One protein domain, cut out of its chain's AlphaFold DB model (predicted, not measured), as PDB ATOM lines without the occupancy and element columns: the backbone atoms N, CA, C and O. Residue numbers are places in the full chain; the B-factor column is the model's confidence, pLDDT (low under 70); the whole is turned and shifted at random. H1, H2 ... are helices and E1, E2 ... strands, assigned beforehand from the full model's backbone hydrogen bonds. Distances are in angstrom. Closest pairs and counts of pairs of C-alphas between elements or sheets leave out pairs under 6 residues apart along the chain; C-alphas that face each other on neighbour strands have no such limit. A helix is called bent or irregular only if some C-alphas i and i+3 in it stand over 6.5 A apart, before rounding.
ATOM      1  N   HIS A   4       2.708   9.751  -0.514       86.50
ATOM      2  CA  HIS A   4       3.286  11.092  -0.484       86.50
ATOM      3  C   HIS A   4       2.217  12.175  -0.270       86.50
ATOM      4  O   HIS A   4       2.349  12.986   0.639       86.50
ATOM      5  N   ASN A   5       1.106  12.146  -1.019       86.75
ATOM      6  CA  ASN A   5       0.040  13.145  -0.861       86.75
ATOM      7  C   ASN A   5      -0.608  13.089   0.532       86.75
ATOM      8  O   ASN A   5      -1.019  14.119   1.057       86.75
ATOM      9  N   GLN A   6      -0.696  11.905   1.147       89.19
ATOM     10  CA  GLN A   6      -1.188  11.771   2.521       89.19
ATOM     11  C   GLN A   6      -0.237  12.408   3.539       89.19
ATOM     12  O   GLN A   6      -0.694  13.055   4.481       89.19
ATOM     13  N   GLU A   7       1.074  12.236   3.362       92.00
ATOM     14  CA  GLU A   7       2.072  12.868   4.223       92.00
ATOM     15  C   GLU A   7       2.089  14.388   4.034       92.00
ATOM     16  O   GLU A   7       1.998  15.120   5.018       92.00
ATOM     17  N   ALA A   8       2.089  14.854   2.782       90.69
ATOM     18  CA  ALA A   8       1.974  16.266   2.427       90.69
ATOM     19  C   ALA A   8       0.728  16.909   3.048       90.69
ATOM     20  O   ALA A   8       0.824  17.965   3.669       90.69
ATOM     21  N   TYR A   9      -0.429  16.245   2.967       90.62
ATOM     22  CA  TYR A   9      -1.664  16.719   3.591       90.62
ATOM     23  C   TYR A   9      -1.523  16.867   5.113       90.62
ATOM     24  O   TYR A   9      -1.912  17.889   5.680       90.62
ATOM     25  N   ARG A  10      -0.959  15.858   5.794       92.38
ATOM     26  CA  ARG A  10      -0.761  15.892   7.254       92.38
ATOM     27  C   ARG A  10       0.211  16.996   7.660       92.38
ATOM     28  O   ARG A  10      -0.079  17.729   8.602       92.38
ATOM     29  N   ALA A  11       1.325  17.126   6.943       92.94
ATOM     30  CA  ALA A  11       2.331  18.151   7.193       92.94
ATOM     31  C   ALA A  11       1.769  19.558   6.962       92.94
ATOM     32  O   ALA A  11       1.952  20.434   7.803       92.94
ATOM     33  N   LEU A  12       1.017  19.755   5.875       92.69
ATOM     34  CA  LEU A  12       0.365  21.025   5.575       92.69
ATOM     35  C   LEU A  12      -0.645  21.400   6.658       92.69
ATOM     36  O   LEU A  12      -0.609  22.509   7.181       92.69
ATOM     37  N   ARG A  13      -1.515  20.462   7.047       92.94
ATOM     38  CA  ARG A  13      -2.480  20.699   8.122       92.94
ATOM     39  C   ARG A  13      -1.787  21.041   9.442       92.94
ATOM     40  O   ARG A  13      -2.252  21.939  10.139       92.94
ATOM     41  N   ALA A  14      -0.690  20.360   9.778       94.38
ATOM     42  CA  ALA A  14       0.088  20.648  10.982       94.38
ATOM     43  C   ALA A  14       0.708  22.053  10.939       94.38
ATOM     44  O   ALA A  14       0.540  22.808  11.890       94.38
ATOM     45  N   TYR A  15       1.325  22.432   9.816       93.12
ATOM     46  CA  TYR A  15       1.896  23.766   9.620       93.12
ATOM     47  C   TYR A  15       0.845  24.873   9.763       93.12
ATOM     48  O   TYR A  15       1.037  25.821  10.518       93.12
ATOM     49  N   LEU A  16      -0.303  24.731   9.098       93.50
ATOM     50  CA  LEU A  16      -1.385  25.713   9.193       93.50
ATOM     51  C   LEU A  16      -1.972  25.782  10.607       93.50
ATOM     52  O   LEU A  16      -2.292  26.863  11.086       93.50
ATOM     53  N   THR A  17      -2.071  24.645  11.302       94.06
ATOM     54  CA  THR A  17      -2.495  24.624  12.710       94.06
ATOM     55  C   THR A  17      -1.480  25.343  13.596       94.06
ATOM     56  O   THR A  17      -1.877  26.110  14.465       94.06
ATOM     57  N   HIS A  18      -0.179  25.160  13.352       93.31
ATOM     58  CA  HIS A  18       0.874  25.852  14.088       93.31
ATOM     59  C   HIS A  18       0.777  27.377  13.930       93.31
ATOM     60  O   HIS A  18       0.832  28.085  14.933       93.31
ATOM     61  N   LEU A  19       0.513  27.875  12.712       92.94
ATOM     62  CA  LEU A  19       0.269  29.305  12.470       92.94
ATOM     63  C   LEU A  19      -0.924  29.865  13.261       92.94
ATOM     64  O   LEU A  19      -0.952  31.057  13.546       92.94
ATOM     65  N   LEU A  20      -1.910  29.031  13.608       92.50
ATOM     66  CA  LEU A  20      -3.050  29.438  14.434       92.50
ATOM     67  C   LEU A  20      -2.727  29.436  15.933       92.50
ATOM     68  O   LEU A  20      -3.295  30.233  16.675       92.50
ATOM     69  N   THR A  21      -1.864  28.527  16.392       91.81
ATOM     70  CA  THR A  21      -1.582  28.337  17.824       91.81
ATOM     71  C   THR A  21      -0.399  29.154  18.338       91.81
ATOM     72  O   THR A  21      -0.381  29.499  19.514       91.81
ATOM     73  N   ASP A  22       0.581  29.449  17.482       90.69
ATOM     74  CA  ASP A  22       1.747  30.292  17.784       90.69
ATOM     75  C   ASP A  22       1.953  31.293  16.631       90.69
ATOM     76  O   ASP A  22       2.850  31.131  15.798       90.69
ATOM     77  N   PRO A  23       1.050  32.283  16.494       87.31
ATOM     78  CA  PRO A  23       1.084  33.216  15.381       87.31
ATOM     79  C   PRO A  23       2.280  34.163  15.539       87.31
ATOM     80  O   PRO A  23       2.413  34.870  16.538       87.31
ATOM     81  N   ARG A  24       3.134  34.208  14.516       91.00
ATOM     82  CA  ARG A  24       4.302  35.094  14.448       91.00
ATOM     83  C   ARG A  24       4.368  35.780  13.098       91.00
ATOM     84  O   ARG A  24       3.970  35.202  12.086       91.00
ATOM     85  N   ASP A  25       4.902  36.993  13.098       92.56
ATOM     86  CA  ASP A  25       5.242  37.689  11.865       92.56
ATOM     87  C   ASP A  25       6.298  36.874  11.117       92.56
ATOM     88  O   ASP A  25       7.225  36.329  11.725       92.56
ATOM     89  N   LYS A  26       6.154  36.764   9.799       91.88
ATOM     90  CA  LYS A  26       7.144  36.084   8.957       91.88
ATOM     91  C   LYS A  26       7.465  36.936   7.747       91.88
ATOM     92  O   LYS A  26       6.568  37.532   7.146       91.88
ATOM     93  N   ALA A  27       8.737  36.955   7.360       93.44
ATOM     94  CA  ALA A  27       9.089  37.473   6.053       93.44
ATOM     95  C   ALA A  27       8.445  36.585   4.977       93.44
ATOM     96  O   ALA A  27       8.331  35.366   5.131       93.44
ATOM     97  N   LEU A  28       8.024  37.183   3.868       91.62
ATOM     98  CA  LEU A  28       7.379  36.471   2.763       91.62
ATOM     99  C   LEU A  28       8.280  35.366   2.174       91.62
ATOM    100  O   LEU A  28       7.800  34.342   1.680       91.62
ATOM    101  N   GLU A  29       9.597  35.550   2.246       91.25
ATOM    102  CA  GLU A  29      10.587  34.558   1.824       91.25
ATOM    103  C   GLU A  29      10.662  33.333   2.750       91.25
ATOM    104  O   GLU A  29      10.897  32.224   2.258       91.25
ATOM    105  N   ASP A  30      10.374  33.508   4.044       90.62
ATOM    106  CA  ASP A  30      10.355  32.432   5.044       90.62
ATOM    107  C   ASP A  30       9.116  31.539   4.900       90.62
ATOM    108  O   ASP A  30       9.088  30.407   5.391       90.62
ATOM    109  N   ILE A  31       8.090  32.019   4.190       90.31
ATOM    110  CA  ILE A  31       6.917  31.220   3.847       90.31
ATOM    111  C   ILE A  31       7.332  30.148   2.824       90.31
ATOM    112  O   ILE A  31       7.897  30.483   1.772       90.31
ATOM    113  N   PRO A  32       7.033  28.858   3.084       89.81
ATOM    114  CA  PRO A  32       7.328  27.768   2.160       89.81
ATOM    115  C   PRO A  32       6.820  28.063   0.741       89.81
ATOM    116  O   PRO A  32       5.664  28.442   0.554       89.81
ATOM    117  N   ALA A  33       7.676  27.862  -0.266       86.50
ATOM    118  CA  ALA A  33       7.411  28.273  -1.650       86.50
ATOM    119  C   ALA A  33       6.054  27.801  -2.226       86.50
ATOM    120  O   ALA A  33       5.387  28.622  -2.856       86.50
ATOM    121  N   PRO A  34       5.574  26.563  -1.969       84.94
ATOM    122  CA  PRO A  34       4.261  26.112  -2.448       84.94
ATOM    123  C   PRO A  34       3.072  26.913  -1.892       84.94
ATOM    124  O   PRO A  34       1.984  26.877  -2.456       84.94
ATOM    125  N   LEU A  35       3.270  27.620  -0.778       89.31
ATOM    126  CA  LEU A  35       2.243  28.392  -0.078       89.31
ATOM    127  C   LEU A  35       2.297  29.879  -0.434       89.31
ATOM    128  O   LEU A  35       1.291  30.572  -0.299       89.31
ATOM    129  N   ARG A  36       3.451  30.368  -0.907       90.38
ATOM    130  CA  ARG A  36       3.708  31.799  -1.110       90.38
ATOM    131  C   ARG A  36       2.681  32.450  -2.030       90.38
ATOM    132  O   ARG A  36       2.060  33.420  -1.620       90.38
ATOM    133  N   ALA A  37       2.409  31.852  -3.190       88.56
ATOM    134  CA  ALA A  37       1.418  32.379  -4.132       88.56
ATOM    135  C   ALA A  37       0.007  32.474  -3.518       88.56
ATOM    136  O   ALA A  37      -0.741  33.407  -3.799       88.56
ATOM    137  N   SER A  38      -0.357  31.526  -2.646       90.62
ATOM    138  CA  SER A  38      -1.638  31.564  -1.936       90.62
ATOM    139  C   SER A  38      -1.695  32.692  -0.912       90.62
ATOM    140  O   SER A  38      -2.731  33.345  -0.793       90.62
ATOM    141  N   VAL A  39      -0.603  32.912  -0.179       92.62
ATOM    142  CA  VAL A  39      -0.500  34.003   0.794       92.62
ATOM    143  C   VAL A  39      -0.495  35.351   0.077       92.62
ATOM    144  O   VAL A  39      -1.246  36.239   0.457       92.62
ATOM    145  N   GLU A  40       0.272  35.494  -1.001       92.06
ATOM    146  CA  GLU A  40       0.299  36.706  -1.828       92.06
ATOM    147  C   GLU A  40      -1.088  37.034  -2.381       92.06
ATOM    148  O   GLU A  40      -1.526  38.176  -2.277       92.06
ATOM    149  N   ALA A  41      -1.819  36.036  -2.894       91.69
ATOM    150  CA  ALA A  41      -3.199  36.211  -3.339       91.69
ATOM    151  C   ALA A  41      -4.124  36.678  -2.202       91.69
ATOM    152  O   ALA A  41      -4.948  37.565  -2.406       91.69
ATOM    153  N   PHE A  42      -3.966  36.131  -0.993       91.88
ATOM    154  CA  PHE A  42      -4.719  36.565   0.189       91.88
ATOM    155  C   PHE A  42      -4.361  37.990   0.647       91.88
ATOM    156  O   PHE A  42      -5.192  38.684   1.239       91.88
ATOM    157  N   MET A  43      -3.136  38.435   0.368       93.81
ATOM    158  CA  MET A  43      -2.655  39.782   0.672       93.81
ATOM    159  C   MET A  43      -2.994  40.811  -0.413       93.81
ATOM    160  O   MET A  43      -2.779  42.003  -0.196       93.81
ATOM    161  N   GLN A  44      -3.547  40.410  -1.562       92.75
ATOM    162  CA  GLN A  44      -3.951  41.360  -2.600       92.75
ATOM    163  C   GLN A  44      -4.985  42.356  -2.061       92.75
ATOM    164  O   GLN A  44      -6.003  41.980  -1.483       92.75
ATOM    165  N   GLY A  45      -4.712  43.649  -2.247       90.62
ATOM    166  CA  GLY A  45      -5.546  44.735  -1.722       90.62
ATOM    167  C   GLY A  45      -5.324  45.053  -0.238       90.62
ATOM    168  O   GLY A  45      -5.957  45.976   0.272       90.62
ATOM    169  N   LYS A  46      -4.420  44.341   0.448       91.75
ATOM    170  CA  LYS A  46      -3.974  44.658   1.809       91.75
ATOM    171  C   LYS A  46      -2.658  45.428   1.788       91.75
ATOM    172  O   LYS A  46      -1.878  45.346   0.840       91.75
ATOM    173  N   THR A  47      -2.396  46.164   2.864       89.00
ATOM    174  CA  THR A  47      -1.110  46.837   3.064       89.00
ATOM    175  C   THR A  47      -0.014  45.805   3.307       89.00
ATOM    176  O   THR A  47      -0.130  44.979   4.211       89.00
ATOM    177  N   VAL A  48       1.062  45.877   2.523       88.25
ATOM    178  CA  VAL A  48       2.278  45.083   2.728       88.25
ATOM    179  C   VAL A  48       3.278  45.919   3.514       88.25
ATOM    180  O   VAL A  48       3.606  47.039   3.119       88.25
ATOM    181  N   TYR A  49       3.757  45.376   4.628       89.94
ATOM    182  CA  TYR A  49       4.771  46.005   5.468       89.94
ATOM    183  C   TYR A  49       6.145  45.427   5.150       89.94
ATOM    184  O   TYR A  49       6.243  44.326   4.614       89.94
ATOM    185  N   HIS A  50       7.195  46.177   5.473       93.94
ATOM    186  CA  HIS A  50       8.577  45.742   5.304       93.94
ATOM    187  C   HIS A  50       9.297  45.786   6.654       93.94
ATOM    188  O   HIS A  50       8.990  46.640   7.490       93.94
ATOM    189  N   ASP A  51      10.217  44.850   6.886       91.62
ATOM    190  CA  ASP A  51      11.073  44.864   8.073       91.62
ATOM    191  C   ASP A  51      12.201  45.907   7.960       91.62
ATOM    192  O   ASP A  51      12.338  46.627   6.971       91.62
ATOM    193  N   ALA A  52      13.051  45.983   8.988       91.75
ATOM    194  CA  ALA A  52      14.199  46.893   9.016       91.75
ATOM    195  C   ALA A  52      15.249  46.618   7.917       91.75
ATOM    196  O   ALA A  52      16.135  47.442   7.702       91.75
ATOM    197  N   THR A  53      15.165  45.468   7.243       93.19
ATOM    198  CA  THR A  53      16.025  45.067   6.122       93.19
ATOM    199  C   THR A  53      15.323  45.187   4.767       93.19
ATOM    200  O   THR A  53      15.835  44.674   3.777       93.19
ATOM    201  N   ASP A  54      14.176  45.875   4.718       92.50
ATOM    202  CA  ASP A  54      13.349  46.075   3.523       92.50
ATOM    203  C   ASP A  54      12.792  44.768   2.929       92.50
ATOM    204  O   ASP A  54      12.556  44.647   1.727       92.50
ATOM    205  N   ARG A  55      12.560  43.752   3.772       94.25
ATOM    206  CA  ARG A  55      11.916  42.502   3.344       94.25
ATOM    207  C   ARG A  55      10.413  42.562   3.592       94.25
ATOM    208  O   ARG A  55      10.021  42.933   4.699       94.25
ATOM    209  N   PRO A  56       9.561  42.150   2.633       93.81
ATOM    210  CA  PRO A  56       8.120  42.079   2.847       93.81
ATOM    211  C   PRO A  56       7.782  41.152   4.017       93.81
ATOM    212  O   PRO A  56       8.206  39.994   4.039       93.81
ATOM    213  N   VAL A  57       6.990  41.642   4.964       95.12
ATOM    214  CA  VAL A  57       6.528  40.906   6.144       95.12
ATOM    215  C   VAL A  57       5.029  40.682   6.055       95.12
ATOM    216  O   VAL A  57       4.258  41.599   5.763       95.12
ATOM    217  N   ILE A  58       4.614  39.453   6.352       94.75
ATOM    218  CA  ILE A  58       3.219  39.112   6.596       94.75
ATOM    219  C   ILE A  58       3.022  39.034   8.105       94.75
ATOM    220  O   ILE A  58       3.699  38.261   8.788       94.75
ATOM    221  N   TYR A  59       2.095  39.837   8.622       94.25
ATOM    222  CA  TYR A  59       1.817  39.847  10.049       94.25
ATOM    223  C   TYR A  59       1.161  38.554  10.517       94.25
ATOM    224  O   TYR A  59       0.372  37.927   9.805       94.25
ATOM    225  N   ALA A  60       1.446  38.209  11.768       93.06
ATOM    226  CA  ALA A  60       0.935  37.054  12.484       93.06
ATOM    227  C   ALA A  60      -0.591  36.916  12.346       93.06
ATOM    228  O   ALA A  60      -1.108  35.835  12.072       93.06
ATOM    229  N   HIS A  61      -1.307  38.038  12.472       93.62
ATOM    230  CA  HIS A  61      -2.760  38.093  12.325       93.62
ATOM    231  C   HIS A  61      -3.229  37.705  10.912       93.62
ATOM    232  O   HIS A  61      -4.165  36.920  10.770       93.62
ATOM    233  N   ASP A  62      -2.582  38.218   9.861       94.62
ATOM    234  CA  ASP A  62      -2.937  37.883   8.479       94.62
ATOM    235  C   ASP A  62      -2.568  36.437   8.131       94.62
ATOM    236  O   ASP A  62      -3.350  35.754   7.469       94.62
ATOM    237  N   LEU A  63      -1.432  35.936   8.626       93.81
ATOM    238  CA  LEU A  63      -1.051  34.528   8.483       93.81
ATOM    239  C   LEU A  63      -2.052  33.591   9.156       93.81
ATOM    240  O   LEU A  63      -2.450  32.592   8.555       93.81
ATOM    241  N   ALA A  64      -2.495  33.920  10.370       94.69
ATOM    242  CA  ALA A  64      -3.512  33.150  11.075       94.69
ATOM    243  C   ALA A  64      -4.857  33.191  10.332       94.69
ATOM    244  O   ALA A  64      -5.495  32.154  10.142       94.69
ATOM    245  N   ALA A  65      -5.275  34.362   9.841       94.25
ATOM    246  CA  ALA A  65      -6.508  34.501   9.068       94.25
ATOM    247  C   ALA A  65      -6.467  33.693   7.758       94.25
ATOM    248  O   ALA A  65      -7.429  32.995   7.427       94.25
ATOM    249  N   TRP A  66      -5.338  33.727   7.046       93.94
ATOM    250  CA  TRP A  66      -5.111  32.898   5.865       93.94
ATOM    251  C   TRP A  66      -5.156  31.403   6.206       93.94
ATOM    252  O   TRP A  66      -5.874  30.644   5.554       93.94
ATOM    253  N   ALA A  67      -4.455  30.971   7.259       94.06
ATOM    254  CA  ALA A  67      -4.437  29.573   7.679       94.06
ATOM    255  C   ALA A  67      -5.839  29.067   8.051       94.06
ATOM    256  O   ALA A  67      -6.237  27.973   7.640       94.06
ATOM    257  N   HIS A  68      -6.622  29.890   8.752       93.06
ATOM    258  CA  HIS A  68      -8.019  29.603   9.056       93.06
ATOM    259  C   HIS A  68      -8.852  29.441   7.775       93.06
ATOM    260  O   HIS A  68      -9.606  28.474   7.651       93.06
ATOM    261  N   GLN A  69      -8.699  30.343   6.797       91.19
ATOM    262  CA  GLN A  69      -9.390  30.239   5.511       91.19
ATOM    263  C   GLN A  69      -9.041  28.933   4.782       91.19
ATOM    264  O   GLN A  69      -9.942  28.252   4.290       91.19
ATOM    265  N   VAL A  70      -7.766  28.540   4.744       90.31
ATOM    266  CA  VAL A  70      -7.341  27.296   4.081       90.31
ATOM    267  C   VAL A  70      -7.911  26.062   4.788       90.31
ATOM    268  O   VAL A  70      -8.436  25.167   4.127       90.31
ATOM    269  N   ILE A  71      -7.860  26.005   6.124       89.06
ATOM    270  CA  ILE A  71      -8.340  24.839   6.883       89.06
ATOM    271  C   ILE A  71      -9.866  24.703   6.807       89.06
ATOM    272  O   ILE A  71     -10.367  23.586   6.662       89.06
ATOM    273  N   HIS A  72     -10.599  25.810   6.940       86.62
ATOM    274  CA  HIS A  72     -12.037  25.771   7.220       86.62
ATOM    275  C   HIS A  72     -12.933  26.196   6.054       86.62
ATOM    276  O   HIS A  72     -14.118  25.872   6.080       86.62
ATOM    277  N   VAL A  73     -12.410  26.909   5.052       83.75
ATOM    278  CA  VAL A  73     -13.226  27.491   3.969       83.75
ATOM    279  C   VAL A  73     -12.838  26.930   2.604       83.75
ATOM    280  O   VAL A  73     -13.680  26.359   1.919       83.75
ATOM    281  N   SER A  74     -11.577  27.088   2.197       81.12
ATOM    282  CA  SER A  74     -11.112  26.710   0.853       81.12
ATOM    283  C   SER A  74     -10.750  25.228   0.731       81.12
ATOM    284  O   SER A  74     -10.877  24.650  -0.347       81.12
ATOM    285  N   GLY A  75     -10.349  24.602   1.840       76.69
ATOM    286  CA  GLY A  75      -9.861  23.229   1.871       76.69
ATOM    287  C   GLY A  75      -8.370  23.128   1.540       76.69
ATOM    288  O   GLY A  75      -7.805  23.923   0.801       76.69
ATOM    289  N   LEU A  76      -7.710  22.108   2.088       73.25
ATOM    290  CA  LEU A  76      -6.246  21.963   2.044       73.25
ATOM    291  C   LEU A  76      -5.667  21.690   0.642       73.25
ATOM    292  O   LEU A  76      -4.471  21.866   0.443       73.25
ATOM    293  N   GLU A  77      -6.494  21.255  -0.311       67.94
ATOM    294  CA  GLU A  77      -6.081  20.933  -1.690       67.94
ATOM    295  C   GLU A  77      -6.236  22.118  -2.657       67.94
ATOM    296  O   GLU A  77      -5.808  22.041  -3.807       67.94
ATOM    297  N   TYR A  78      -6.838  23.224  -2.207       59.81
ATOM    298  CA  TYR A  78      -7.075  24.408  -3.022       59.81
ATOM    299  C   TYR A  78      -6.765  25.672  -2.208       59.81
ATOM    300  O   TYR A  78      -7.436  25.928  -1.211       59.81
ATOM    301  N   PRO A  79      -5.774  26.498  -2.589       66.19
ATOM    302  CA  PRO A  79      -5.036  26.536  -3.862       66.19
ATOM    303  C   PRO A  79      -3.687  25.779  -3.855       66.19
ATOM    304  O   PRO A  79      -2.832  26.036  -4.701       66.19
ATOM    305  N   ILE A  80      -3.448  24.884  -2.890       78.75
ATOM    306  CA  ILE A  80      -2.129  24.271  -2.664       78.75
ATOM    307  C   ILE A  80      -2.073  22.875  -3.292       78.75
ATOM    308  O   ILE A  80      -2.712  21.934  -2.820       78.75
ATOM    309  N   ALA A  81      -1.259  22.715  -4.336       84.06
ATOM    310  CA  ALA A  81      -1.039  21.415  -4.961       84.06
ATOM    311  C   ALA A  81      -0.208  20.506  -4.036       84.06
ATOM    312  O   ALA A  81       1.002  20.668  -3.926       84.06
ATOM    313  N   LEU A  82      -0.832  19.505  -3.404       83.06
ATOM    314  CA  LEU A  82      -0.147  18.612  -2.451       83.06
ATOM    315  C   LEU A  82       1.105  17.926  -3.021       83.06
ATOM    316  O   LEU A  82       2.034  17.647  -2.275       83.06
ATOM    317  N   ALA A  83       1.147  17.680  -4.333       84.25
ATOM    318  CA  ALA A  83       2.295  17.068  -5.004       84.25
ATOM    319  C   ALA A  83       3.548  17.967  -5.049       84.25
ATOM    320  O   ALA A  83       4.627  17.478  -5.365       84.25
ATOM    321  N   THR A  84       3.415  19.270  -4.782       84.25
ATOM    322  CA  THR A  84       4.536  20.224  -4.754       84.25
ATOM    323  C   THR A  84       4.969  20.577  -3.333       84.25
ATOM    324  O   THR A  84       5.911  21.347  -3.151       84.25
ATOM    325  N   VAL A  85       4.292  20.033  -2.319       85.38
ATOM    326  CA  VAL A  85       4.578  20.314  -0.914       85.38
ATOM    327  C   VAL A  85       5.815  19.543  -0.469       85.38
ATOM    328  O   VAL A  85       5.815  18.316  -0.385       85.38
ATOM    329  N   ASP A  86       6.855  20.287  -0.108       89.38
ATOM    330  CA  ASP A  86       8.024  19.754   0.580       89.38
ATOM    331  C   ASP A  86       7.723  19.613   2.080       89.38
ATOM    332  O   ASP A  86       7.613  20.595   2.822       89.38
ATOM    333  N   VAL A  87       7.569  18.365   2.519       89.81
ATOM    334  CA  VAL A  87       7.247  18.008   3.903       89.81
ATOM    335  C   VAL A  87       8.340  18.455   4.877       89.81
ATOM    336  O   VAL A  87       8.025  18.947   5.964       89.81
ATOM    337  N   ASP A  88       9.611  18.311   4.513       90.19
ATOM    338  CA  ASP A  88      10.720  18.647   5.405       90.19
ATOM    339  C   ASP A  88      10.866  20.159   5.539       90.19
ATOM    340  O   ASP A  88      11.111  20.663   6.638       90.19
ATOM    341  N   ARG A  89      10.587  20.904   4.464       88.75
ATOM    342  CA  ARG A  89      10.533  22.366   4.531       88.75
ATOM    343  C   ARG A  89       9.426  22.863   5.462       88.75
ATOM    344  O   ARG A  89       9.658  23.805   6.216       88.75
ATOM    345  N   LEU A  90       8.252  22.223   5.458       89.69
ATOM    346  CA  LEU A  90       7.177  22.552   6.404       89.69
ATOM    347  C   LEU A  90       7.583  22.268   7.854       89.69
ATOM    348  O   LEU A  90       7.308  23.078   8.736       89.69
ATOM    349  N   ARG A  91       8.260  21.143   8.106       89.81
ATOM    350  CA  ARG A  91       8.761  20.793   9.444       89.81
ATOM    351  C   ARG A  91       9.793  21.802   9.944       89.81
ATOM    352  O   ARG A  91       9.690  22.249  11.080       89.81
ATOM    353  N   GLN A  92      10.736  22.203   9.091       88.81
ATOM    354  CA  GLN A  92      11.722  23.239   9.413       88.81
ATOM    355  C   GLN A  92      11.052  24.579   9.740       88.81
ATOM    356  O   GLN A  92      11.417  25.217  10.721       88.81
ATOM    357  N   ALA A  93      10.039  24.977   8.965       86.69
ATOM    358  CA  ALA A  93       9.330  26.240   9.165       86.69
ATOM    359  C   ALA A  93       8.527  26.313  10.480       86.69
ATOM    360  O   ALA A  93       8.212  27.417  10.919       86.69
ATOM    361  N   MET A  94       8.193  25.167  11.092       88.31
ATOM    362  CA  MET A  94       7.578  25.082  12.429       88.31
ATOM    363  C   MET A  94       8.603  25.041  13.573       88.31
ATOM    364  O   MET A  94       8.235  25.230  14.726       88.31
ATOM    365  N   ALA A  95       9.868  24.726  13.280       82.88
ATOM    366  CA  ALA A  95      10.932  24.618  14.280       82.88
ATOM    367  C   ALA A  95      11.713  25.932  14.489       82.88
ATOM    368  O   ALA A  95      12.499  26.016  15.432       82.88
ATOM    369  N   ALA A  96      11.516  26.913  13.603       67.62
ATOM    370  CA  ALA A  96      12.115  28.248  13.638       67.62
ATOM    371  C   ALA A  96      11.152  29.268  14.266       67.62
ATOM    372  O   ALA A  96      11.570  29.986  15.203       67.62
TER     373      ALA A  96
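Overview. This is residues 4 to 96 of the 96 residues of an uncharacterized protein of Hymenobacter metallilatus (UniProt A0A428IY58). The long helix H1 has H4 side by side with it on one flank and H3 crossing its second half on another; H2 lies nearby, and a loop, residues 44 to 55, with the short strand E1 makes the end far from residue 6. The printed part has 93 residues with four named helices and one named strand, in the order H1, H2, E1, H3, H4, and is mostly helix. It is compact, with a radius of gyration of the C-alphas of 12.5 A and spans of 38 by 26 by 23 A.

Along the chain. Find C-alpha 4 at (3.286, 11.092, -0.484); from there H1, residues 4 to 21, runs 25.6 A to C-alpha 21 at (-1.582, 28.337, 17.824). Next come H2, residues 33 to 43, 15.5 A, and E1, residues 56 to 58, 6.8 A. H3, residues 60 to 74, covers 19.7 A, and H4, residues 87 to 95, runs 12.8 A to C-alpha 95 at (10.932, 24.618, 14.280). H2 is irregular, with C-alphas 34 and 37 7.1 A apart; H3 is only just irregular, with C-alphas 71 and 74 6.9 A apart.

Arrangement. Begin at H1: it touches H4 at a shallow tilt of 18 degrees, the same way, closest at the C-alphas of Ala 8 and Val 87, 5.7 A. With residues 13 to 20 alone H1 touches H3, at a steep tilt of 45 degrees, opposite ways; the closest C-alphas are those of Leu 20 and Ala 64, 5.0 A. H2 and H3 only just touch, with 3 pairs of C-alphas within 8 A, the closest Phe 42 and Trp 66 at 6.8 A; they are about perpendicular, at 81 degrees, and H3 takes part with residues 63 to 66 alone. Helix packing is mostly crossed, only just: 1 of 3 touching pairs is at a shallow tilt. H1 and H2 are apart. E1 pairs with no named strand, but residues 26 to 27 pair antiparallel with 57 to 58, and 49 to 50 with 56 to 57. Every O i to N i+4 pair is within hydrogen-bond range in H1 and H4, against 5 of 7 in H2 and 10 of 11 in H3.

Size, cuts and confidence. The two farthest C-alphas, Gln 6 and Ala 52, are 38.9 A apart. The printed part has no cut; the links H1 to H2, H2 to E1 and H3 to H4 are long. Look for pLDDT under 70 at residues 77 to 79 and 96.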